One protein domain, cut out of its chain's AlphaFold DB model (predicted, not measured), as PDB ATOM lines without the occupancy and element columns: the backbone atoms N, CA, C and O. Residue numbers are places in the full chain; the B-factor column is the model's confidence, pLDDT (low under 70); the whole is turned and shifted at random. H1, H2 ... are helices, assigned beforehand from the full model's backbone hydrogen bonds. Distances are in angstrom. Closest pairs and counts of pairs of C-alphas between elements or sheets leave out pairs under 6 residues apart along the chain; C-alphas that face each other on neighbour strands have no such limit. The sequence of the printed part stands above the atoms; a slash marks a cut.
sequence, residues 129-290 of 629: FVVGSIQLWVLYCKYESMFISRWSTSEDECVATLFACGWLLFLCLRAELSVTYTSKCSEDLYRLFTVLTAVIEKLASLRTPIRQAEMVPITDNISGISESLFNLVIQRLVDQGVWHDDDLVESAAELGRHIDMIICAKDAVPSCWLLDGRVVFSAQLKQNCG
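AT A GLANCE: This is residues 129 to 290 of the 629 residues of the protein "RB_A domain-containing protein" of Spongospora subterranea (UniProt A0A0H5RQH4). The long helix H2 runs through the middle of a compact body, with H1, H3 and H5 packed round it, H1 and H5 on different sides. H4 crosses over H2 and H3, while the short helices H6 and H7 lie at the end of the printed part, H6 packing on H1. The printed part has 162 residues, with seven named helices, H1 to H7 in order, and no named strand; the class is all helix. The whole is compact, with a radius of gyration of the C-alphas of 15.5 A, and its outline is rounded, spanning 47 by 39 by 32 A.

IN THESE COORDINATES: Find C-alpha 129 at (-30.068, 11.109, -6.424); from there H1 runs through residues 129 to 150, 31.3 A from first to last C-alpha. H2, residues 157 to 180, covers 34.5 A and ends at C-alpha 180 at (-26.613, 19.878, 9.997). Next come H3, residues 189 to 206, 26.0 A long, and H4, residues 221 to 239, 27.5 A long. H5, residues 248 to 263, is 22.1 A long. Last are H6, residues 277 to 280, and H7, residues 283 to 288, which ends at C-alpha 288 at (-32.232, -10.444, 10.428).

HOW THE PARTS SIT: Start with H1, H2 and H3, an up and down bundle, each helix running against the one before it. H1 and H2 form a hairpin and only just touch, with 3 pairs of C-alphas within 8 A, the closest those of Phe 147 and Phe 163 at 7.2 A. H2 and H3, also a hairpin, touch at a steep tilt of 41 degrees, closest at the C-alphas of Phe 170 and Leu 196, 6.0 A apart. H2 is the hub, touching four helices. H3 touches H4 at a steep tilt of 61 degrees, with the C-alphas of Val 195 and Ser 226 closest at 6.6 A. H4 stands about perpendicular to H2, at 79 degrees, and only just touches it with 3 pairs, closest at Leu 173 and Val 233, whose C-alphas are 6.8 A apart. H5 touches H2, running the same way at 33 degrees, a shallow tilt only just short of steep; the C-alphas of Cys 165 and Ala 252, 4.9 A apart, are closest. H6 only just touches H1, with 3 pairs, the closest being the C-alphas of Leu 136 and Gly 277 at 7.4 A. H7 is near H2, with 5 pairs of C-alphas within 10 A. H1 and H5 are apart. Every backbone O i to N i+4 pair is within hydrogen-bond range in H1, H2, H3, H4, H5 and H7, while H6 is too short for one.

THE WHOLE: The C-alphas farthest apart are those of Arg 211 and Val 269, at 46.9 A. The printed part has no cut; the links H3 to H4 and H5 to H6 are long, and residues 180 to 185 and 264 to 269 stand free. Mean pLDDT of the printed part is 70.8, with low values among others at residues 208 to 227, 263 to 274 and 279 to 290.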
ATOM      1  N   PHE A 129     -29.754  12.501  -6.733       83.38
ATOM      2  CA  PHE A 129     -30.068  11.109  -6.424       83.38
ATOM      3  C   PHE A 129     -29.096  10.128  -7.084       83.38
ATOM      4  O   PHE A 129     -28.551   9.257  -6.406       83.38
ATOM      5  N   VAL A 130     -28.859  10.262  -8.394       82.50
ATOM      6  CA  VAL A 130     -27.939   9.383  -9.136       82.50
ATOM      7  C   VAL A 130     -26.532   9.467  -8.548       82.50
ATOM      8  O   VAL A 130     -25.917   8.440  -8.264       82.50
ATOM      9  N   VAL A 131     -26.028  10.684  -8.324       81.25
ATOM     10  CA  VAL A 131     -24.692  10.903  -7.752       81.25
ATOM     11  C   VAL A 131     -24.604  10.322  -6.340       81.25
ATOM     12  O   VAL A 131     -23.698   9.533  -6.077       81.25
ATOM     13  N   GLY A 132     -25.562  10.638  -5.465       80.69
ATOM     14  CA  GLY A 132     -25.594  10.145  -4.086       80.69
ATOM     15  C   GLY A 132     -25.705   8.619  -4.003       80.69
ATOM     16  O   GLY A 132     -25.013   7.987  -3.207       80.69
ATOM     17  N   SER A 133     -26.494   8.003  -4.886       81.81
ATOM     18  CA  SER A 133     -26.639   6.544  -4.984       81.81
ATOM     19  C   SER A 133     -25.332   5.861  -5.391       81.81
ATOM     20  O   SER A 133     -24.927   4.864  -4.790       81.81
ATOM     21  N   ILE A 134     -24.635   6.416  -6.388       80.19
ATOM     22  CA  ILE A 134     -23.329   5.912  -6.830       80.19
ATOM     23  C   ILE A 134     -22.283   6.092  -5.724       80.19
ATOM     24  O   ILE A 134     -21.513   5.167  -5.460       80.19
ATOM     25  N   GLN A 135     -22.256   7.247  -5.054       82.56
ATOM     26  CA  GLN A 135     -21.346   7.506  -3.934       82.56
ATOM     27  C   GLN A 135     -21.576   6.517  -2.788       82.56
ATOM     28  O   GLN A 135     -20.615   5.908  -2.314       82.56
ATOM     29  N   LEU A 136     -22.831   6.298  -2.390       83.44
ATOM     30  CA  LEU A 136     -23.183   5.346  -1.340       83.44
ATOM     31  C   LEU A 136     -22.745   3.922  -1.693       83.44
ATOM     32  O   LEU A 136     -22.149   3.238  -0.864       83.44
ATOM     33  N   TRP A 137     -22.981   3.495  -2.935       83.31
ATOM     34  CA  TRP A 137     -22.538   2.190  -3.423       83.31
ATOM     35  C   TRP A 137     -21.010   2.038  -3.382       83.31
ATOM     36  O   TRP A 137     -20.490   1.019  -2.923       83.31
ATOM     37  N   VAL A 138     -20.277   3.060  -3.834       81.31
ATOM     38  CA  VAL A 138     -18.809   3.087  -3.798       81.31
ATOM     39  C   VAL A 138     -18.292   3.000  -2.357       81.31
ATOM     40  O   VAL A 138     -17.346   2.253  -2.095       81.31
ATOM     41  N   LEU A 139     -18.919   3.720  -1.424       85.44
ATOM     42  CA  LEU A 139     -18.569   3.698  -0.003       85.44
ATOM     43  C   LEU A 139     -18.879   2.348   0.640       85.44
ATOM     44  O   LEU A 139     -18.028   1.831   1.355       85.44
ATOM     45  N   TYR A 140     -20.019   1.733   0.324       85.06
ATOM     46  CA  TYR A 140     -20.345   0.381   0.781       85.06
ATOM     47  C   TYR A 140     -19.310  -0.642   0.296       85.06
ATOM     48  O   TYR A 140     -18.753  -1.403   1.083       85.06
ATOM     49  N   CYS A 141     -18.962  -0.601  -0.994       83.19
ATOM     50  CA  CYS A 141     -17.938  -1.478  -1.565       83.19
ATOM     51  C   CYS A 141     -16.569  -1.309  -0.888       83.19
ATOM     52  O   CYS A 141     -15.780  -2.260  -0.847       83.19
ATOM     53  N   LYS A 142     -16.260  -0.094  -0.419       83.12
ATOM     54  CA  LYS A 142     -15.023   0.220   0.297       83.12
ATOM     55  C   LYS A 142     -15.089  -0.218   1.760       83.12
ATOM     56  O   LYS A 142     -14.112  -0.788   2.235       83.12
ATOM     57  N   TYR A 143     -16.225  -0.005   2.423       85.94
ATOM     58  CA  TYR A 143     -16.520  -0.484   3.772       85.94
ATOM     59  C   TYR A 143     -16.325  -1.992   3.863       85.94
ATOM     60  O   TYR A 143     -15.520  -2.459   4.660       85.94
ATOM     61  N   GLU A 144     -16.967  -2.731   2.957       84.62
ATOM     62  CA  GLU A 144     -16.848  -4.181   2.832       84.62
ATOM     63  C   GLU A 144     -15.387  -4.623   2.725       84.62
ATOM     64  O   GLU A 144     -14.924  -5.473   3.483       84.62
ATOM     65  N   SER A 145     -14.622  -3.983   1.838       82.56
ATOM     66  CA  SER A 145     -13.203  -4.294   1.658       82.56
ATOM     67  C   SER A 145     -12.359  -3.999   2.903       82.56
ATOM     68  O   SER A 145     -11.466  -4.785   3.213       82.56
ATOM     69  N   MET A 146     -12.594  -2.876   3.587       81.94
ATOM     70  CA  MET A 146     -11.865  -2.512   4.808       81.94
ATOM     71  C   MET A 146     -12.211  -3.461   5.951       81.94
ATOM     72  O   MET A 146     -11.317  -3.934   6.651       81.94
ATOM     73  N   PHE A 147     -13.489  -3.802   6.085       85.12
ATOM     74  CA  PHE A 147     -13.964  -4.720   7.100       85.12
ATOM     75  C   PHE A 147     -13.354  -6.116   6.919       85.12
ATOM     76  O   PHE A 147     -12.711  -6.623   7.832       85.12
ATOM     77  N   ILE A 148     -13.433  -6.692   5.713       84.19
ATOM     78  CA  ILE A 148     -12.836  -8.006   5.401       84.19
ATOM     79  C   ILE A 148     -11.314  -8.014   5.621       84.19
ATOM     80  O   ILE A 148     -10.741  -9.035   5.995       84.19
ATOM     81  N   SER A 149     -10.631  -6.885   5.399       81.81
ATOM     82  CA  SER A 149      -9.185  -6.798   5.644       81.81
ATOM     83  C   SER A 149      -8.817  -6.831   7.132       81.81
ATOM     84  O   SER A 149      -7.706  -7.236   7.478       81.81
ATOM     85  N   ARG A 150      -9.736  -6.412   8.009       83.38
ATOM     86  CA  ARG A 150      -9.497  -6.261   9.449       83.38
ATOM     87  C   ARG A 150     -10.040  -7.435  10.260       83.38
ATOM     88  O   ARG A 150      -9.390  -7.854  11.215       83.38
ATOM     89  N   TRP A 151     -11.188  -7.974   9.860       82.56
ATOM     90  CA  TRP A 151     -11.836  -9.128  10.474       82.56
ATOM     91  C   TRP A 151     -11.886 -10.284   9.472       82.56
ATOM     92  O   TRP A 151     -12.276 -10.104   8.321       82.56
ATOM     93  N   SER A 152     -11.487 -11.486   9.898       73.50
ATOM     94  CA  SER A 152     -11.593 -12.690   9.065       73.50
ATOM     95  C   SER A 152     -13.049 -12.970   8.694       73.50
ATOM     96  O   SER A 152     -13.935 -12.802   9.527       73.50
ATOM     97  N   THR A 153     -13.291 -13.486   7.486       65.88
ATOM     98  CA  THR A 153     -14.621 -13.884   6.981       65.88
ATOM     99  C   THR A 153     -15.175 -15.152   7.647       65.88
ATOM    100  O   THR A 153     -15.846 -15.947   6.997       65.88
ATOM    101  N   SER A 154     -14.843 -15.407   8.913       63.34
ATOM    102  CA  SER A 154     -15.448 -16.501   9.671       63.34
ATOM    103  C   SER A 154     -16.955 -16.267   9.784       63.34
ATOM    104  O   SER A 154     -17.366 -15.127   9.992       63.34
ATOM    105  N   GLU A 155     -17.753 -17.334   9.712       63.69
ATOM    106  CA  GLU A 155     -19.224 -17.349   9.880       63.69
ATOM    107  C   GLU A 155     -19.680 -17.000  11.320       63.69
ATOM    108  O   GLU A 155     -20.701 -17.470  11.805       63.69
ATOM    109  N   ASP A 156     -18.903 -16.191  12.040       76.06
ATOM    110  CA  ASP A 156     -19.183 -15.753  13.404       76.06
ATOM    111  C   ASP A 156     -20.313 -14.708  13.386       76.06
ATOM    112  O   ASP A 156     -20.168 -13.625  12.808       76.06
ATOM    113  N   GLU A 157     -21.429 -15.020  14.049       74.50
ATOM    114  CA  GLU A 157     -22.579 -14.129  14.266       74.50
ATOM    115  C   GLU A 157     -22.164 -12.753  14.794       74.50
ATOM    116  O   GLU A 157     -22.700 -11.715  14.392       74.50
ATOM    117  N   CYS A 158     -21.145 -12.726  15.655       76.19
ATOM    118  CA  CYS A 158     -20.601 -11.495  16.204       76.19
ATOM    119  C   CYS A 158     -19.954 -10.631  15.110       76.19
ATOM    120  O   CYS A 158     -20.123  -9.413  15.101       76.19
ATOM    121  N   VAL A 159     -19.254 -11.244  14.147       78.69
ATOM    122  CA  VAL A 159     -18.639 -10.534  13.012       78.69
ATOM    123  C   VAL A 159     -19.713  -9.989  12.068       78.69
ATOM    124  O   VAL A 159     -19.590  -8.853  11.609       78.69
ATOM    125  N   ALA A 160     -20.785 -10.748  11.827       76.25
ATOM    126  CA  ALA A 160     -21.939 -10.294  11.048       76.25
ATOM    127  C   ALA A 160     -22.637  -9.088  11.695       76.25
ATOM    128  O   ALA A 160     -22.906  -8.087  11.028       76.25
ATOM    129  N   THR A 161     -22.869  -9.163  13.006       76.00
ATOM    130  CA  THR A 161     -23.451  -8.073  13.797       76.00
ATOM    131  C   THR A 161     -22.554  -6.839  13.760       76.00
ATOM    132  O   THR A 161     -23.025  -5.749  13.450       76.00
ATOM    133  N   LEU A 162     -21.244  -7.002  13.968       79.56
ATOM    134  CA  LEU A 162     -20.279  -5.901  13.908       79.56
ATOM    135  C   LEU A 162     -20.267  -5.225  12.525       79.56
ATOM    136  O   LEU A 162     -20.205  -3.997  12.438       79.56
ATOM    137  N   PHE A 163     -20.377  -6.012  11.448       83.62
ATOM    138  CA  PHE A 163     -20.492  -5.497  10.084       83.62
ATOM    139  C   PHE A 163     -21.753  -4.648   9.897       83.62
ATOM    140  O   PHE A 163     -21.676  -3.543   9.353       83.62
ATOM    141  N   ALA A 164     -22.908  -5.141  10.350       79.19
ATOM    142  CA  ALA A 164     -24.168  -4.413  10.260       79.19
ATOM    143  C   ALA A 164     -24.132  -3.126  11.101       79.19
ATOM    144  O   ALA A 164     -24.432  -2.054  10.573       79.19
ATOM    145  N   CYS A 165     -23.679  -3.207  12.360       78.62
ATOM    146  CA  CYS A 165     -23.534  -2.060  13.261       78.62
ATOM    147  C   CYS A 165     -22.687  -0.954  12.650       78.62
ATOM    148  O   CYS A 165     -23.096   0.202  12.656       78.62
ATOM    149  N   GLY A 166     -21.527  -1.298  12.089       85.06
ATOM    150  CA  GLY A 166     -20.652  -0.313  11.465       85.06
ATOM    151  C   GLY A 166     -21.309   0.416  10.301       85.06
ATOM    152  O   GLY A 166     -21.251   1.643  10.219       85.06
ATOM    153  N   TRP A 167     -21.992  -0.312   9.416       87.19
ATOM    154  CA  TRP A 167     -22.669   0.321   8.288       87.19
ATOM    155  C   TRP A 167     -23.838   1.202   8.736       87.19
ATOM    156  O   TRP A 167     -23.968   2.330   8.262       87.19
ATOM    157  N   LEU A 168     -24.662   0.725   9.673       82.31
ATOM    158  CA  LEU A 168     -25.777   1.500  10.224       82.31
ATOM    159  C   LEU A 168     -25.276   2.762  10.935       82.31
ATOM    160  O   LEU A 168     -25.809   3.844  10.703       82.31
ATOM    161  N   LEU A 169     -24.196   2.651  11.711       82.75
ATOM    162  CA  LEU A 169     -23.558   3.789  12.360       82.75
ATOM    163  C   LEU A 169     -23.072   4.817  11.331       82.75
ATOM    164  O   LEU A 169     -23.334   6.011  11.477       82.75
ATOM    165  N   PHE A 170     -22.423   4.363  10.256       88.19
ATOM    166  CA  PHE A 170     -22.029   5.228   9.145       88.19
ATOM    167  C   PHE A 170     -23.233   5.941   8.504       88.19
ATOM    168  O   PHE A 170     -23.155   7.140   8.230       88.19
ATOM    169  N   LEU A 171     -24.350   5.240   8.280       85.69
ATOM    170  CA  LEU A 171     -25.565   5.839   7.719       85.69
ATOM    171  C   LEU A 171     -26.171   6.902   8.647       85.69
ATOM    172  O   LEU A 171     -26.536   7.970   8.157       85.69
ATOM    173  N   CYS A 172     -26.223   6.657   9.961       80.00
ATOM    174  CA  CYS A 172     -26.663   7.649  10.949       80.00
ATOM    175  C   CYS A 172     -25.755   8.882  10.947       80.00
ATOM    176  O   CYS A 172     -26.236  10.008  10.842       80.00
ATOM    177  N   LEU A 173     -24.433   8.675  10.974       81.75
ATOM    178  CA  LEU A 173     -23.450   9.760  10.910       81.75
ATOM    179  C   LEU A 173     -23.609  10.587   9.631       81.75
ATOM    180  O   LEU A 173     -23.565  11.816   9.672       81.75
ATOM    181  N   ARG A 174     -23.824   9.926   8.490       84.12
ATOM    182  CA  ARG A 174     -24.105  10.592   7.216       84.12
ATOM    183  C   ARG A 174     -25.401  11.401   7.277       84.12
ATOM    184  O   ARG A 174     -25.407  12.530   6.799       84.12
ATOM    185  N   ALA A 175     -26.475  10.855   7.841       79.44
ATOM    186  CA  ALA A 175     -27.752  11.554   7.952       79.44
ATOM    187  C   ALA A 175     -27.640  12.808   8.836       79.44
ATOM    188  O   ALA A 175     -28.042  13.888   8.411       79.44
ATOM    189  N   GLU A 176     -27.008  12.697  10.005       76.06
ATOM    190  CA  GLU A 176     -26.750  13.817  10.921       76.06
ATOM    191  C   GLU A 176     -25.898  14.915  10.272       76.06
ATOM    192  O   GLU A 176     -26.171  16.114  10.401       76.06
ATOM    193  N   LEU A 177     -24.885  14.506   9.502       74.50
ATOM    194  CA  LEU A 177     -24.097  15.412   8.680       74.50
ATOM    195  C   LEU A 177     -24.970  16.132   7.647       74.50
ATOM    196  O   LEU A 177     -24.888  17.351   7.527       74.50
ATOM    197  N   SER A 178     -25.835  15.417   6.938       72.94
ATOM    198  CA  SER A 178     -26.720  16.013   5.934       72.94
ATOM    199  C   SER A 178     -27.793  16.932   6.534       72.94
ATOM    200  O   SER A 178     -28.169  17.907   5.895       72.94
ATOM    201  N   VAL A 179     -28.275  16.679   7.756       67.62
ATOM    202  CA  VAL A 179     -29.249  17.552   8.446       67.62
ATOM    203  C   VAL A 179     -28.587  18.835   8.946       67.62
ATOM    204  O   VAL A 179     -29.154  19.923   8.838       67.62
ATOM    205  N   THR A 180     -27.360  18.729   9.460       57.81
ATOM    206  CA  THR A 180     -26.613  19.878   9.997       57.81
ATOM    207  C   THR A 180     -26.201  20.865   8.896       57.81
ATOM    208  O   THR A 180     -25.975  22.048   9.159       57.81
ATOM    209  N   TYR A 181     -26.111  20.403   7.646       53.25
ATOM    210  CA  TYR A 181     -25.553  21.161   6.534       53.25
ATOM    211  C   TYR A 181     -26.561  21.278   5.379       53.25
ATOM    212  O   TYR A 181     -26.970  20.292   4.787       53.25
ATOM    213  N   THR A 182     -26.984  22.508   5.062       49.69
ATOM    214  CA  THR A 182     -28.060  22.814   4.095       49.69
ATOM    215  C   THR A 182     -27.943  22.072   2.752       49.69
ATOM    216  O   THR A 182     -26.842  21.929   2.224       49.69
ATOM    217  N   SER A 183     -29.089  21.765   2.128       51.53
ATOM    218  CA  SER A 183     -29.297  20.995   0.878       51.53
ATOM    219  C   SER A 183     -28.540  21.423  -0.396       51.53
ATOM    220  O   SER A 183     -28.756  20.843  -1.458       51.53
ATOM    221  N   LYS A 184     -27.677  22.444  -0.341       53.16
ATOM    222  CA  LYS A 184     -26.990  23.011  -1.513       53.16
ATOM    223  C   LYS A 184     -25.572  22.485  -1.746       53.16
ATOM    224  O   LYS A 184     -25.044  22.705  -2.833       53.16
ATOM    225  N   CYS A 185     -24.947  21.815  -0.776       51.78
ATOM    226  CA  CYS A 185     -23.641  21.189  -0.992       51.78
ATOM    227  C   CYS A 185     -23.798  19.707  -1.326       51.78
ATOM    228  O   CYS A 185     -24.488  18.962  -0.638       51.78
ATOM    229  N   SER A 186     -23.133  19.296  -2.401       60.81
ATOM    230  CA  SER A 186     -22.973  17.896  -2.772       60.81
ATOM    231  C   SER A 186     -22.234  17.137  -1.668       60.81
ATOM    232  O   SER A 186     -21.323  17.675  -1.035       60.81
ATOM    233  N   GLU A 187     -22.631  15.890  -1.418       67.19
ATOM    234  CA  GLU A 187     -21.951  15.041  -0.446       67.19
ATOM    235  C   GLU A 187     -20.484  14.841  -0.853       67.19
ATOM    236  O   GLU A 187     -20.169  14.333  -1.934       67.19
ATOM    237  N   ASP A 188     -19.574  15.266   0.018       74.06
ATOM    238  CA  ASP A 188     -18.137  15.133  -0.181       74.06
ATOM    239  C   ASP A 188     -17.697  13.686   0.087       74.06
ATOM    240  O   ASP A 188     -17.667  13.225   1.232       74.06
ATOM    241  N   LEU A 189     -17.336  12.967  -0.983       80.06
ATOM    242  CA  LEU A 189     -16.918  11.564  -0.917       80.06
ATOM    243  C   LEU A 189     -15.710  11.359   0.011       80.06
ATOM    244  O   LEU A 189     -15.646  10.337   0.696       80.06
ATOM    245  N   TYR A 190     -14.773  12.311   0.069       79.44
ATOM    246  CA  TYR A 190     -13.611  12.229   0.958       79.44
ATOM    247  C   TYR A 190     -14.030  12.317   2.425       79.44
ATOM    248  O   TYR A 190     -13.573  11.532   3.259       79.44
ATOM    249  N   ARG A 191     -14.953  13.232   2.740       76.75
ATOM    250  CA  ARG A 191     -15.504  13.367   4.092       76.75
ATOM    251  C   ARG A 191     -16.225  12.092   4.515       76.75
ATOM    252  O   ARG A 191     -15.938  11.561   5.585       76.75
ATOM    253  N   LEU A 192     -17.108  11.571   3.662       82.31
ATOM    254  CA  LEU A 192     -17.828  10.327   3.937       82.31
ATOM    255  C   LEU A 192     -16.868   9.145   4.117       82.31
ATOM    256  O   LEU A 192     -17.046   8.339   5.024       82.31
ATOM    257  N   PHE A 193     -15.808   9.066   3.312       82.88
ATOM    258  CA  PHE A 193     -14.778   8.043   3.474       82.88
ATOM    259  C   PHE A 193     -13.988   8.184   4.788       82.88
ATOM    260  O   PHE A 193     -13.655   7.181   5.422       82.88
ATOM    261  N   THR A 194     -13.720   9.411   5.237       77.94
ATOM    262  CA  THR A 194     -13.038   9.656   6.518       77.94
ATOM    263  C   THR A 194     -13.910   9.220   7.695       77.94
ATOM    264  O   THR A 194     -13.436   8.514   8.581       77.94
ATOM    265  N   VAL A 195     -15.209   9.542   7.657       81.06
ATOM    266  CA  VAL A 195     -16.196   9.060   8.641       81.06
ATOM    267  C   VAL A 195     -16.261   7.534   8.639       81.06
ATOM    268  O   VAL A 195     -16.230   6.914   9.697       81.06
ATOM    269  N   LEU A 196     -16.285   6.913   7.458       82.69
ATOM    270  CA  LEU A 196     -16.279   5.457   7.321       82.69
ATOM    271  C   LEU A 196     -15.030   4.814   7.943       82.69
ATOM    272  O   LEU A 196     -15.115   3.757   8.563       82.69
ATOM    273  N   THR A 197     -13.872   5.458   7.799       81.69
ATOM    274  CA  THR A 197     -12.617   4.997   8.407       81.69
ATOM    275  C   THR A 197     -12.670   5.119   9.931       81.69
ATOM    276  O   THR A 197     -12.316   4.166  10.620       81.69
ATOM    277  N   ALA A 198     -13.194   6.229  10.461       80.62
ATOM    278  CA  ALA A 198     -13.391   6.418  11.901       80.62
ATOM    279  C   ALA A 198     -14.349   5.375  12.503       80.62
ATOM    280  O   ALA A 198     -14.083   4.836  13.574       80.62
ATOM    281  N   VAL A 199     -15.418   5.022  11.780       83.88
ATOM    282  CA  VAL A 199     -16.318   3.922  12.154       83.88
ATOM    283  C   VAL A 199     -15.548   2.607  12.275       83.88
ATOM    284  O   VAL A 199     -15.661   1.934  13.294       83.88
ATOM    285  N   ILE A 200     -14.735   2.243  11.278       83.81
ATOM    286  CA  ILE A 200     -13.943   1.001  11.304       83.81
ATOM    287  C   ILE A 200     -12.966   0.985  12.491       83.81
ATOM    288  O   ILE A 200     -12.870  -0.033  13.176       83.81
ATOM    289  N   GLU A 201     -12.284   2.096  12.777       83.25
ATOM    290  CA  GLU A 201     -11.380   2.198  13.931       83.25
ATOM    291  C   GLU A 201     -12.129   2.088  15.268       83.25
ATOM    292  O   GLU A 201     -11.694   1.361  16.165       83.25
ATOM    293  N   LYS A 202     -13.307   2.715  15.394       82.62
ATOM    294  CA  LYS A 202     -14.162   2.559  16.581       82.62
ATOM    295  C   LYS A 202     -14.571   1.100  16.769       82.62
ATOM    296  O   LYS A 202     -14.385   0.574  17.862       82.62
ATOM    297  N   LEU A 203     -15.035   0.411  15.725       82.81
ATOM    298  CA  LEU A 203     -15.370  -1.020  15.805       82.81
ATOM    299  C   LEU A 203     -14.155  -1.876  16.183       82.81
ATOM    300  O   LEU A 203     -14.288  -2.840  16.936       82.81
ATOM    301  N   ALA A 204     -12.963  -1.526  15.689       82.94
ATOM    302  CA  ALA A 204     -11.725  -2.213  16.043       82.94
ATOM    303  C   ALA A 204     -11.349  -2.006  17.517       82.94
ATOM    304  O   ALA A 204     -10.802  -2.921  18.123       82.94
ATOM    305  N   SER A 205     -11.673  -0.853  18.108       82.19
ATOM    306  CA  SER A 205     -11.433  -0.585  19.533       82.19
ATOM    307  C   SER A 205     -12.343  -1.386  20.473       82.19
ATOM    308  O   SER A 205     -11.924  -1.723  21.577       82.19
ATOM    309  N   LEU A 206     -13.555  -1.746  20.026       80.12
ATOM    310  CA  LEU A 206     -14.528  -2.515  20.818       80.12
ATOM    311  C   LEU A 206     -14.148  -3.996  20.962       80.12
ATOM    312  O   LEU A 206     -14.646  -4.684  21.849       80.12
ATOM    313  N   ARG A 207     -13.257  -4.510  20.103       72.94
ATOM    314  CA  ARG A 207     -12.790  -5.902  20.147       72.94
ATOM    315  C   ARG A 207     -11.287  -5.919  20.404       72.94
ATOM    316  O   ARG A 207     -10.513  -5.445  19.580       72.94
ATOM    317  N   THR A 208     -10.844  -6.519  21.512       58.59
ATOM    318  CA  THR A 208      -9.407  -6.738  21.768       58.59
ATOM    319  C   THR A 208      -8.749  -7.407  20.548       58.59
ATOM    320  O   THR A 208      -9.241  -8.443  20.090       58.59
ATOM    321  N   PRO A 209      -7.678  -6.825  19.979       49.59
ATOM    322  CA  PRO A 209      -7.262  -7.112  18.612       49.59
ATOM    323  C   PRO A 209      -6.699  -8.526  18.461       49.59
ATOM    324  O   PRO A 209      -5.647  -8.856  19.006       49.59
ATOM    325  N   ILE A 210      -7.341  -9.345  17.626       47.75
ATOM    326  CA  ILE A 210      -6.709 -10.532  17.047       47.75
ATOM    327  C   ILE A 210      -5.972 -10.051  15.789       47.75
ATOM    328  O   ILE A 210      -6.569  -9.902  14.730       47.75
ATOM    329  N   ARG A 211      -4.661  -9.818  15.939       49.12
ATOM    330  CA  ARG A 211      -3.660  -9.381  14.935       49.12
ATOM    331  C   ARG A 211      -3.501  -7.866  14.726       49.12
ATOM    332  O   ARG A 211      -4.440  -7.113  14.458       49.12
ATOM    333  N   GLN A 212      -2.236  -7.447  14.815       45.62
ATOM    334  CA  GLN A 212      -1.734  -6.147  14.382       45.62
ATOM    335  C   GLN A 212      -1.868  -6.075  12.855       45.62
ATOM    336  O   GLN A 212      -1.155  -6.773  12.140       45.62
ATOM    337  N   ALA A 213      -2.827  -5.292  12.364       47.09
ATOM    338  CA  ALA A 213      -2.858  -4.897  10.963       47.09
ATOM    339  C   ALA A 213      -1.871  -3.738  10.777       47.09
ATOM    340  O   ALA A 213      -1.780  -2.869  11.646       47.09
ATOM    341  N   GLU A 214      -1.136  -3.738   9.665       44.38
ATOM    342  CA  GLU A 214      -0.343  -2.585   9.239       44.38
ATOM    343  C   GLU A 214      -1.253  -1.354   9.190       44.38
ATOM    344  O   GLU A 214      -2.230  -1.312   8.439       44.38
ATOM    345  N   MET A 215      -0.960  -0.373  10.046       43.97
ATOM    346  CA  MET A 215      -1.674   0.896  10.066       43.97
ATOM    347  C   MET A 215      -1.509   1.576   8.710       43.97
ATOM    348  O   MET A 215      -0.392   1.860   8.273       43.97
ATOM    349  N   VAL A 216      -2.629   1.889   8.063       46.31
ATOM    350  CA  VAL A 216      -2.639   2.909   7.015       46.31
ATOM    351  C   VAL A 216      -2.253   4.224   7.702       46.31
ATOM    352  O   VAL A 216      -2.885   4.571   8.700       46.31
ATOM    353  N   PRO A 217      -1.215   4.948   7.246       41.75
ATOM    354  CA  PRO A 217      -0.809   6.181   7.897       41.75
ATOM    355  C   PRO A 217      -1.904   7.226   7.675       41.75
ATOM    356  O   PRO A 217      -2.057   7.776   6.587       41.75
ATOM    357  N   ILE A 218      -2.695   7.477   8.715       48.38
ATOM    358  CA  ILE A 218      -3.609   8.610   8.782       48.38
ATOM    359  C   ILE A 218      -2.790   9.767   9.363       48.38
ATOM    360  O   ILE A 218      -2.664   9.898  10.575       48.38
ATOM    361  N   THR A 219      -2.155  10.564   8.502       41.66
ATOM    362  CA  THR A 219      -1.322  11.713   8.918       41.66
ATOM    363  C   THR A 219      -1.887  13.070   8.500       41.66
ATOM    364  O   THR A 219      -1.209  14.081   8.651       41.66
ATOM    365  N   ASP A 220      -3.120  13.133   7.994       54.41
ATOM    366  CA  ASP A 220      -3.713  14.409   7.585       54.41
ATOM    367  C   ASP A 220      -4.477  15.065   8.742       54.41
ATOM    368  O   ASP A 220      -5.286  14.418   9.405       54.41
ATOM    369  N   ASN A 221      -4.300  16.377   8.931       54.47
ATOM    370  CA  ASN A 221      -5.030  17.203   9.913       54.47
ATOM    371  C   ASN A 221      -6.570  17.084   9.809       54.47
ATOM    372  O   ASN A 221      -7.281  17.369  10.772       54.47
ATOM    373  N   ILE A 222      -7.097  16.641   8.660       54.12
ATOM    374  CA  ILE A 222      -8.531  16.380   8.461       54.12
ATOM    375  C   ILE A 222      -9.020  15.202   9.319       54.12
ATOM    376  O   ILE A 222     -10.191  15.176   9.703       54.12
ATOM    377  N   SER A 223      -8.143  14.254   9.663       60.66
ATOM    378  CA  SER A 223      -8.477  13.144  10.560       60.66
ATOM    379  C   SER A 223      -8.879  13.639  11.946       60.66
ATOM    380  O   SER A 223      -9.945  13.260  12.409       60.66
ATOM    381  N   GLY A 224      -8.134  14.580  12.537       61.59
ATOM    382  CA  GLY A 224      -8.477  15.172  13.836       61.59
ATOM    383  C   GLY A 224      -9.774  15.994  13.813       61.59
ATOM    384  O   GLY A 224     -10.567  15.945  14.751       61.59
ATOM    385  N   ILE A 225     -10.049  16.704  12.712       58.56
ATOM    386  CA  ILE A 225     -11.328  17.413  12.517       58.56
ATOM    387  C   ILE A 225     -12.482  16.409  12.433       58.56
ATOM    388  O   ILE A 225     -13.489  16.542  13.131       58.56
ATOM    389  N   SER A 226     -12.322  15.377  11.608       65.06
ATOM    390  CA  SER A 226     -13.338  14.342  11.411       65.06
ATOM    391  C   SER A 226     -13.552  13.511  12.671       65.06
ATOM    392  O   SER A 226     -14.681  13.126  12.941       65.06
ATOM    393  N   GLU A 227     -12.507  13.299  13.469       69.12
ATOM    394  CA  GLU A 227     -12.556  12.652  14.778       69.12
ATOM    395  C   GLU A 227     -13.352  13.489  15.782       69.12
ATOM    396  O   GLU A 227     -14.224  12.953  16.457       69.12
ATOM    397  N   SER A 228     -13.139  14.808  15.840       70.81
ATOM    398  CA  SER A 228     -13.915  15.679  16.736       70.81
ATOM    399  C   SER A 228     -15.415  15.656  16.423       70.81
ATOM    400  O   SER A 228     -16.246  15.569  17.328       70.81
ATOM    401  N   LEU A 229     -15.766  15.670  15.134       68.75
ATOM    402  CA  LEU A 229     -17.148  15.612  14.680       68.75
ATOM    403  C   LEU A 229     -17.738  14.204  14.844       68.75
ATOM    404  O   LEU A 229     -18.877  14.071  15.277       68.75
ATOM    405  N   PHE A 230     -16.964  13.158  14.556       75.94
ATOM    406  CA  PHE A 230     -17.341  11.775  14.835       75.94
ATOM    407  C   PHE A 230     -17.656  11.598  16.324       75.94
ATOM    408  O   PHE A 230     -18.762  11.191  16.659       75.94
ATOM    409  N   ASN A 231     -16.747  12.002  17.214       78.50
ATOM    410  CA  ASN A 231     -16.923  11.917  18.663       78.50
ATOM    411  C   ASN A 231     -18.143  12.712  19.142       78.50
ATOM    412  O   ASN A 231     -18.895  12.223  19.980       78.50
ATOM    413  N   LEU A 232     -18.385  13.902  18.580       77.06
ATOM    414  CA  LEU A 232     -19.578  14.694  18.883       77.06
ATOM    415  C   LEU A 232     -20.866  13.939  18.532       77.06
ATOM    416  O   LEU A 232     -21.804  13.931  19.327       77.06
ATOM    417  N   VAL A 233     -20.940  13.326  17.347       74.44
ATOM    418  CA  VAL A 233     -22.149  12.606  16.926       74.44
ATOM    419  C   VAL A 233     -22.300  11.289  17.686       74.44
ATOM    420  O   VAL A 233     -23.406  10.977  18.109       74.44
ATOM    421  N   ILE A 234     -21.211  10.559  17.949       77.19
ATOM    422  CA  ILE A 234     -21.240   9.373  18.818       77.19
ATOM    423  C   ILE A 234     -21.768   9.739  20.203       77.19
ATOM    424  O   ILE A 234     -22.674   9.070  20.688       77.19
ATOM    425  N   GLN A 235     -21.279  10.826  20.806       79.50
ATOM    426  CA  GLN A 235     -21.769  11.276  22.106       79.50
ATOM    427  C   GLN A 235     -23.271  11.576  22.063       79.50
ATOM    428  O   GLN A 235     -23.995  11.153  22.954       79.50
ATOM    429  N   ARG A 236     -23.771  12.222  21.001       78.44
ATOM    430  CA  ARG A 236     -25.218  12.444  20.831       78.44
ATOM    431  C   ARG A 236     -26.004  11.139  20.719       78.44
ATOM    432  O   ARG A 236     -27.074  11.047  21.307       78.44
ATOM    433  N   LEU A 237     -25.500  10.154  19.977       76.19
ATOM    434  CA  LEU A 237     -26.154   8.847  19.852       76.19
ATOM    435  C   LEU A 237     -26.166   8.099  21.193       76.19
ATOM    436  O   LEU A 237     -27.166   7.468  21.518       76.19
ATOM    437  N   VAL A 238     -25.104   8.217  21.993       81.50
ATOM    438  CA  VAL A 238     -25.054   7.700  23.372       81.50
ATOM    439  C   VAL A 238     -26.076   8.414  24.256       81.50
ATOM    440  O   VAL A 238     -26.881   7.759  24.912       81.50
ATOM    441  N   ASP A 239     -26.102   9.748  24.231       84.25
ATOM    442  CA  ASP A 239     -27.026  10.560  25.032       84.25
ATOM    443  C   ASP A 239     -28.501  10.283  24.671       84.25
ATOM    444  O   ASP A 239     -29.387  10.404  25.516       84.25
ATOM    445  N   GLN A 240     -28.770   9.893  23.419       82.75
ATOM    446  CA  GLN A 240     -30.092   9.494  22.927       82.75
ATOM    447  C   GLN A 240     -30.449   8.028  23.221       82.75
ATOM    448  O   GLN A 240     -31.579   7.628  22.945       82.75
ATOM    449  N   GLY A 241     -29.520   7.226  23.752       81.88
ATOM    450  CA  GLY A 241     -29.718   5.786  23.942       81.88
ATOM    451  C   GLY A 241     -29.818   5.006  22.628       81.88
ATOM    452  O   GLY A 241     -30.509   4.000  22.567       81.88
ATOM    453  N   VAL A 242     -29.182   5.502  21.562       78.12
ATOM    454  CA  VAL A 242     -29.127   4.851  20.242       78.12
ATOM    455  C   VAL A 242     -27.864   3.995  20.092       78.12
ATOM    456  O   VAL A 242     -27.836   3.048  19.307       78.12
ATOM    457  N   TRP A 243     -26.799   4.334  20.825       78.69
ATOM    458  CA  TRP A 243     -25.510   3.647  20.777       78.69
ATOM    459  C   TRP A 243     -25.085   3.151  22.160       78.69
ATOM    460  O   TRP A 243     -25.038   3.926  23.115       78.69
ATOM    461  N   HIS A 244     -24.707   1.874  22.234       79.94
ATOM    462  CA  HIS A 244     -24.273   1.180  23.442       79.94
ATOM    463  C   HIS A 244     -22.900   0.545  23.188       79.94
ATOM    464  O   HIS A 244     -22.788  -0.436  22.456       79.94
ATOM    465  N   ASP A 245     -21.844   1.087  23.804       75.00
ATOM    466  CA  ASP A 245     -20.474   0.573  23.620       75.00
ATOM    467  C   ASP A 245     -20.332  -0.903  24.052       75.00
ATOM    468  O   ASP A 245     -19.537  -1.637  23.466       75.00
ATOM    469  N   ASP A 246     -21.138  -1.345  25.023       81.94
ATOM    470  CA  ASP A 246     -21.074  -2.691  25.604       81.94
ATOM    471  C   ASP A 246     -22.083  -3.691  24.996       81.94
ATOM    472  O   ASP A 246     -21.968  -4.893  25.241       81.94
ATOM    473  N   ASP A 247     -23.050  -3.230  24.188       78.56
ATOM    474  CA  ASP A 247     -24.076  -4.081  23.561       78.56
ATOM    475  C   ASP A 247     -24.261  -3.740  22.073       78.56
ATOM    476  O   ASP A 247     -25.006  -2.841  21.666       78.56
ATOM    477  N   LEU A 248     -23.555  -4.492  21.227       71.00
ATOM    478  CA  LEU A 248     -23.606  -4.320  19.778       71.00
ATOM    479  C   LEU A 248     -24.946  -4.750  19.173       71.00
ATOM    480  O   LEU A 248     -25.343  -4.189  18.156       71.00
ATOM    481  N   VAL A 249     -25.639  -5.728  19.761       68.75
ATOM    482  CA  VAL A 249     -26.923  -6.208  19.227       68.75
ATOM    483  C   VAL A 249     -28.002  -5.163  19.486       68.75
ATOM    484  O   VAL A 249     -28.752  -4.816  18.570       68.75
ATOM    485  N   GLU A 250     -28.041  -4.618  20.704       73.94
ATOM    486  CA  GLU A 250     -28.926  -3.507  21.059       73.94
ATOM    487  C   GLU A 250     -28.614  -2.269  20.207       73.94
ATOM    488  O   GLU A 250     -29.522  -1.712  19.588       73.94
ATOM    489  N   SER A 251     -27.330  -1.929  20.039       72.69
ATOM    490  CA  SER A 251     -26.899  -0.837  19.155       72.69
ATOM    491  C   SER A 251     -27.351  -1.026  17.705       72.69
ATOM    492  O   SER A 251     -27.815  -0.073  17.084       72.69
ATOM    493  N   ALA A 252     -27.255  -2.235  17.136       66.56
ATOM    494  CA  ALA A 252     -27.734  -2.505  15.776       66.56
ATOM    495  C   ALA A 252     -29.236  -2.213  15.642       66.56
ATOM    496  O   ALA A 252     -29.676  -1.581  14.678       66.56
ATOM    497  N   ALA A 253     -30.016  -2.685  16.618       71.00
ATOM    498  CA  ALA A 253     -31.464  -2.550  16.632       71.00
ATOM    499  C   ALA A 253     -31.904  -1.092  16.839       71.00
ATOM    500  O   ALA A 253     -32.825  -0.630  16.159       71.00
ATOM    501  N   GLU A 254     -31.262  -0.362  17.753       76.19
ATOM    502  CA  GLU A 254     -31.553   1.051  18.010       76.19
ATOM    503  C   GLU A 254     -31.091   1.950  16.857       76.19
ATOM    504  O   GLU A 254     -31.853   2.813  16.426       76.19
ATOM    505  N   LEU A 255     -29.918   1.709  16.256       75.56
ATOM    506  CA  LEU A 255     -29.491   2.412  15.038       75.56
ATOM    507  C   LEU A 255     -30.468   2.177  13.879       75.56
ATOM    508  O   LEU A 255     -30.808   3.113  13.155       75.56
ATOM    509  N   GLY A 256     -30.952   0.942  13.710       71.25
ATOM    510  CA  GLY A 256     -31.978   0.612  12.721       71.25
ATOM    511  C   GLY A 256     -33.269   1.409  12.938       71.25
ATOM    512  O   GLY A 256     -33.759   2.040  12.000       71.25
ATOM    513  N   ARG A 257     -33.765   1.447  14.183       74.56
ATOM    514  CA  ARG A 257     -34.942   2.241  14.575       74.56
ATOM    515  C   ARG A 257     -34.721   3.740  14.418       74.56
ATOM    516  O   ARG A 257     -35.628   4.440  13.980       74.56
ATOM    517  N   HIS A 258     -33.529   4.235  14.730       75.00
ATOM    518  CA  HIS A 258     -33.167   5.636  14.561       75.00
ATOM    519  C   HIS A 258     -33.155   6.034  13.080       75.00
ATOM    520  O   HIS A 258     -33.698   7.074  12.718       75.00
ATOM    521  N   ILE A 259     -32.636   5.175  12.195       73.75
ATOM    522  CA  ILE A 259     -32.740   5.367  10.741       73.75
ATOM    523  C   ILE A 259     -34.207   5.375  10.306       73.75
ATOM    524  O   ILE A 259     -34.596   6.258   9.546       73.75
ATOM    525  N   ASP A 260     -35.035   4.452  10.806       72.31
ATOM    526  CA  ASP A 260     -36.473   4.457  10.515       72.31
ATOM    527  C   ASP A 260     -37.144   5.744  11.003       72.31
ATOM    528  O   ASP A 260     -37.971   6.304  10.289       72.31
ATOM    529  N   MET A 261     -36.756   6.264  12.170       76.44
ATOM    530  CA  MET A 261     -37.235   7.548  12.677       76.44
ATOM    531  C   MET A 261     -36.811   8.714  11.787       76.44
ATOM    532  O   MET A 261     -37.649   9.560  11.503       76.44
ATOM    533  N   ILE A 262     -35.554   8.764  11.334       70.81
ATOM    534  CA  ILE A 262     -35.066   9.806  10.417       70.81
ATOM    535  C   ILE A 262     -35.819   9.734   9.085       70.81
ATOM    536  O   ILE A 262     -36.261  10.757   8.568       70.81
ATOM    537  N   ILE A 263     -35.998   8.527   8.545       65.25
ATOM    538  CA  ILE A 263     -36.726   8.283   7.294       65.25
ATOM    539  C   ILE A 263     -38.210   8.660   7.431       65.25
ATOM    540  O   ILE A 263     -38.783   9.235   6.509       65.25
ATOM    541  N   CYS A 264     -38.830   8.347   8.571       63.50
ATOM    542  CA  CYS A 264     -40.257   8.560   8.828       63.50
ATOM    543  C   CYS A 264     -40.567   9.874   9.567       63.50
ATOM    544  O   CYS A 264     -41.716  10.080   9.975       63.50
ATOM    545  N   ALA A 265     -39.576  10.741   9.796       67.06
ATOM    546  CA  ALA A 265     -39.752  11.971  10.558       67.06
ATOM    547  C   ALA A 265     -40.789  12.866   9.862       67.06
ATOM    548  O   ALA A 265     -40.568  13.350   8.757       67.06
ATOM    549  N   LYS A 266     -41.932  13.091  10.529       48.44
ATOM    550  CA  LYS A 266     -43.131  13.748   9.966       48.44
ATOM    551  C   LYS A 266     -42.905  15.167   9.434       48.44
ATOM    552  O   LYS A 266     -43.718  15.636   8.640       48.44
ATOM    553  N   ASP A 267     -41.830  15.824   9.858       53.66
ATOM    554  CA  ASP A 267     -41.511  17.204   9.482       53.66
ATOM    555  C   ASP A 267     -40.611  17.296   8.237       53.66
ATOM    556  O   ASP A 267     -40.499  18.360   7.626       53.66
ATOM    557  N   ALA A 268     -40.004  16.183   7.813       55.44
ATOM    558  CA  ALA A 268     -39.332  16.079   6.529       55.44
ATOM    559  C   ALA A 268     -40.324  15.464   5.542       55.44
ATOM    560  O   ALA A 268     -40.651  14.288   5.655       55.44
ATOM    561  N   VAL A 269     -40.828  16.241   4.576       51.75
ATOM    562  CA  VAL A 269     -41.578  15.669   3.446       51.75
ATOM    563  C   VAL A 269     -40.678  14.590   2.834       51.75
ATOM    564  O   VAL A 269     -39.615  14.952   2.316       51.75
ATOM    565  N   PRO A 270     -41.031  13.291   2.923       54.47
ATOM    566  CA  PRO A 270     -40.171  12.239   2.415       54.47
ATOM    567  C   PRO A 270     -40.004  12.496   0.930       54.47
ATOM    568  O   PRO A 270     -40.982  12.580   0.193       54.47
ATOM    569  N   SER A 271     -38.773  12.732   0.499       64.81
ATOM    570  CA  SER A 271     -38.504  12.922  -0.913       64.81
ATOM    571  C   SER A 271     -38.697  11.579  -1.616       64.81
ATOM    572  O   SER A 271     -38.174  10.560  -1.157       64.81
ATOM    573  N   CYS A 272     -39.367  11.562  -2.771       61.47
ATOM    574  CA  CYS A 272     -39.452  10.364  -3.616       61.47
ATOM    575  C   CYS A 272     -38.059   9.828  -4.019       61.47
ATOM    576  O   CYS A 272     -37.916   8.669  -4.411       61.47
ATOM    577  N   TRP A 273     -37.018  10.649  -3.860       68.50
ATOM    578  CA  TRP A 273     -35.607  10.330  -4.067       68.50
ATOM    579  C   TRP A 273     -34.938   9.606  -2.893       68.50
ATOM    580  O   TRP A 273     -33.731   9.383  -2.922       68.50
ATOM    581  N   LEU A 274     -35.669   9.222  -1.847       68.44
ATOM    582  CA  LEU A 274     -35.062   8.511  -0.728       68.44
ATOM    583  C   LEU A 274     -34.571   7.113  -1.146       68.44
ATOM    584  O   LEU A 274     -35.350   6.221  -1.518       68.44
ATOM    585  N   LEU A 275     -33.261   6.912  -1.006       70.88
ATOM    586  CA  LEU A 275     -32.620   5.608  -1.048       70.88
ATOM    587  C   LEU A 275     -32.289   5.151   0.378       70.88
ATOM    588  O   LEU A 275     -31.409   5.714   1.025       70.88
ATOM    589  N   ASP A 276     -32.959   4.105   0.848       73.25
ATOM    590  CA  ASP A 276     -32.640   3.438   2.101       73.25
ATOM    591  C   ASP A 276     -31.294   2.732   1.942       73.25
ATOM    592  O   ASP A 276     -31.181   1.720   1.251       73.25
ATOM    593  N   GLY A 277     -30.260   3.261   2.593       70.75
ATOM    594  CA  GLY A 277     -28.911   2.711   2.532       70.75
ATOM    595  C   GLY A 277     -28.783   1.285   3.067       70.75
ATOM    596  O   GLY A 277     -27.741   0.676   2.854       70.75
ATOM    597  N   ARG A 278     -29.818   0.728   3.710       75.31
ATOM    598  CA  ARG A 278     -29.887  -0.680   4.127       75.31
ATOM    599  C   ARG A 278     -30.166  -1.630   2.963       75.31
ATOM    600  O   ARG A 278     -29.931  -2.824   3.099       75.31
ATOM    601  N   VAL A 279     -30.614  -1.146   1.797       68.00
ATOM    602  CA  VAL A 279     -30.827  -2.005   0.607       68.00
ATOM    603  C   VAL A 279     -29.555  -2.655   0.073       68.00
ATOM    604  O   VAL A 279     -29.638  -3.565  -0.745       68.00
ATOM    605  N   VAL A 280     -28.384  -2.187   0.507       65.94
ATOM    606  CA  VAL A 280     -27.095  -2.801   0.162       65.94
ATOM    607  C   VAL A 280     -26.842  -4.106   0.923       65.94
ATOM    608  O   VAL A 280     -25.966  -4.874   0.529       65.94
ATOM    609  N   PHE A 281     -27.607  -4.377   1.984       65.25
ATOM    610  CA  PHE A 281     -27.586  -5.658   2.675       65.25
ATOM    611  C   PHE A 281     -28.227  -6.766   1.828       65.25
ATOM    612  O   PHE A 281     -29.125  -6.519   1.020       65.25
ATOM    613  N   SER A 282     -27.807  -8.018   2.043       57.75
ATOM    614  CA  SER A 282     -28.514  -9.168   1.473       57.75
ATOM    615  C   SER A 282     -29.954  -9.232   2.006       57.75
ATOM    616  O   SER A 282     -30.255  -8.737   3.094       57.75
ATOM    617  N   ALA A 283     -30.862  -9.870   1.256       53.50
ATOM    618  CA  ALA A 283     -32.253 -10.059   1.689       53.50
ATOM    619  C   ALA A 283     -32.355 -10.753   3.065       53.50
ATOM    620  O   ALA A 283     -33.260 -10.453   3.841       53.50
ATOM    621  N   GLN A 284     -31.382 -11.613   3.372       46.72
ATOM    622  CA  GLN A 284     -31.242 -12.335   4.633       46.72
ATOM    623  C   GLN A 284     -30.799 -11.399   5.770       46.72
ATOM    624  O   GLN A 284     -31.494 -11.299   6.775       46.72
ATOM    625  N   LEU A 285     -29.754 -10.580   5.570       44.53
ATOM    626  CA  LEU A 285     -29.362  -9.536   6.535       44.53
ATOM    627  C   LEU A 285     -30.503  -8.549   6.821       44.53
ATOM    628  O   LEU A 285     -30.679  -8.124   7.961       44.53
ATOM    629  N   LYS A 286     -31.288  -8.186   5.798       51.06
ATOM    630  CA  LYS A 286     -32.418  -7.261   5.946       51.06
ATOM    631  C   LYS A 286     -33.539  -7.844   6.821       51.06
ATOM    632  O   LYS A 286     -34.125  -7.099   7.599       51.06
ATOM    633  N   GLN A 287     -33.827  -9.145   6.717       49.88
ATOM    634  CA  GLN A 287     -34.777  -9.836   7.607       49.88
ATOM    635  C   GLN A 287     -34.225  -9.966   9.036       49.88
ATOM    636  O   GLN A 287     -34.946  -9.723  10.003       49.88
ATOM    637  N   ASN A 288     -32.929 -10.244   9.158       42.28
ATOM    638  CA  ASN A 288     -32.232 -10.444  10.428       42.28
ATOM    639  C   ASN A 288     -32.091  -9.161  11.267       42.28
ATOM    640  O   ASN A 288     -32.089  -9.215  12.493       42.28
ATOM    641  N   CYS A 289     -32.025  -7.988  10.625       41.53
ATOM    642  CA  CYS A 289     -32.026  -6.696  11.322       41.53
ATOM    643  C   CYS A 289     -33.385  -6.353  11.976       41.53
ATOM    644  O   CYS A 289     -33.443  -5.426  12.778       41.53
ATOM    645  N   GLY A 290     -34.471  -7.067  11.641       41.72
ATOM    646  CA  GLY A 290     -35.805  -6.886  12.238       41.72
ATOM    647  C   GLY A 290     -36.214  -7.981  13.233       41.72
ATOM    648  O   GLY A 290     -37.055  -7.740  14.095       41.72
TER     649      GLY A 290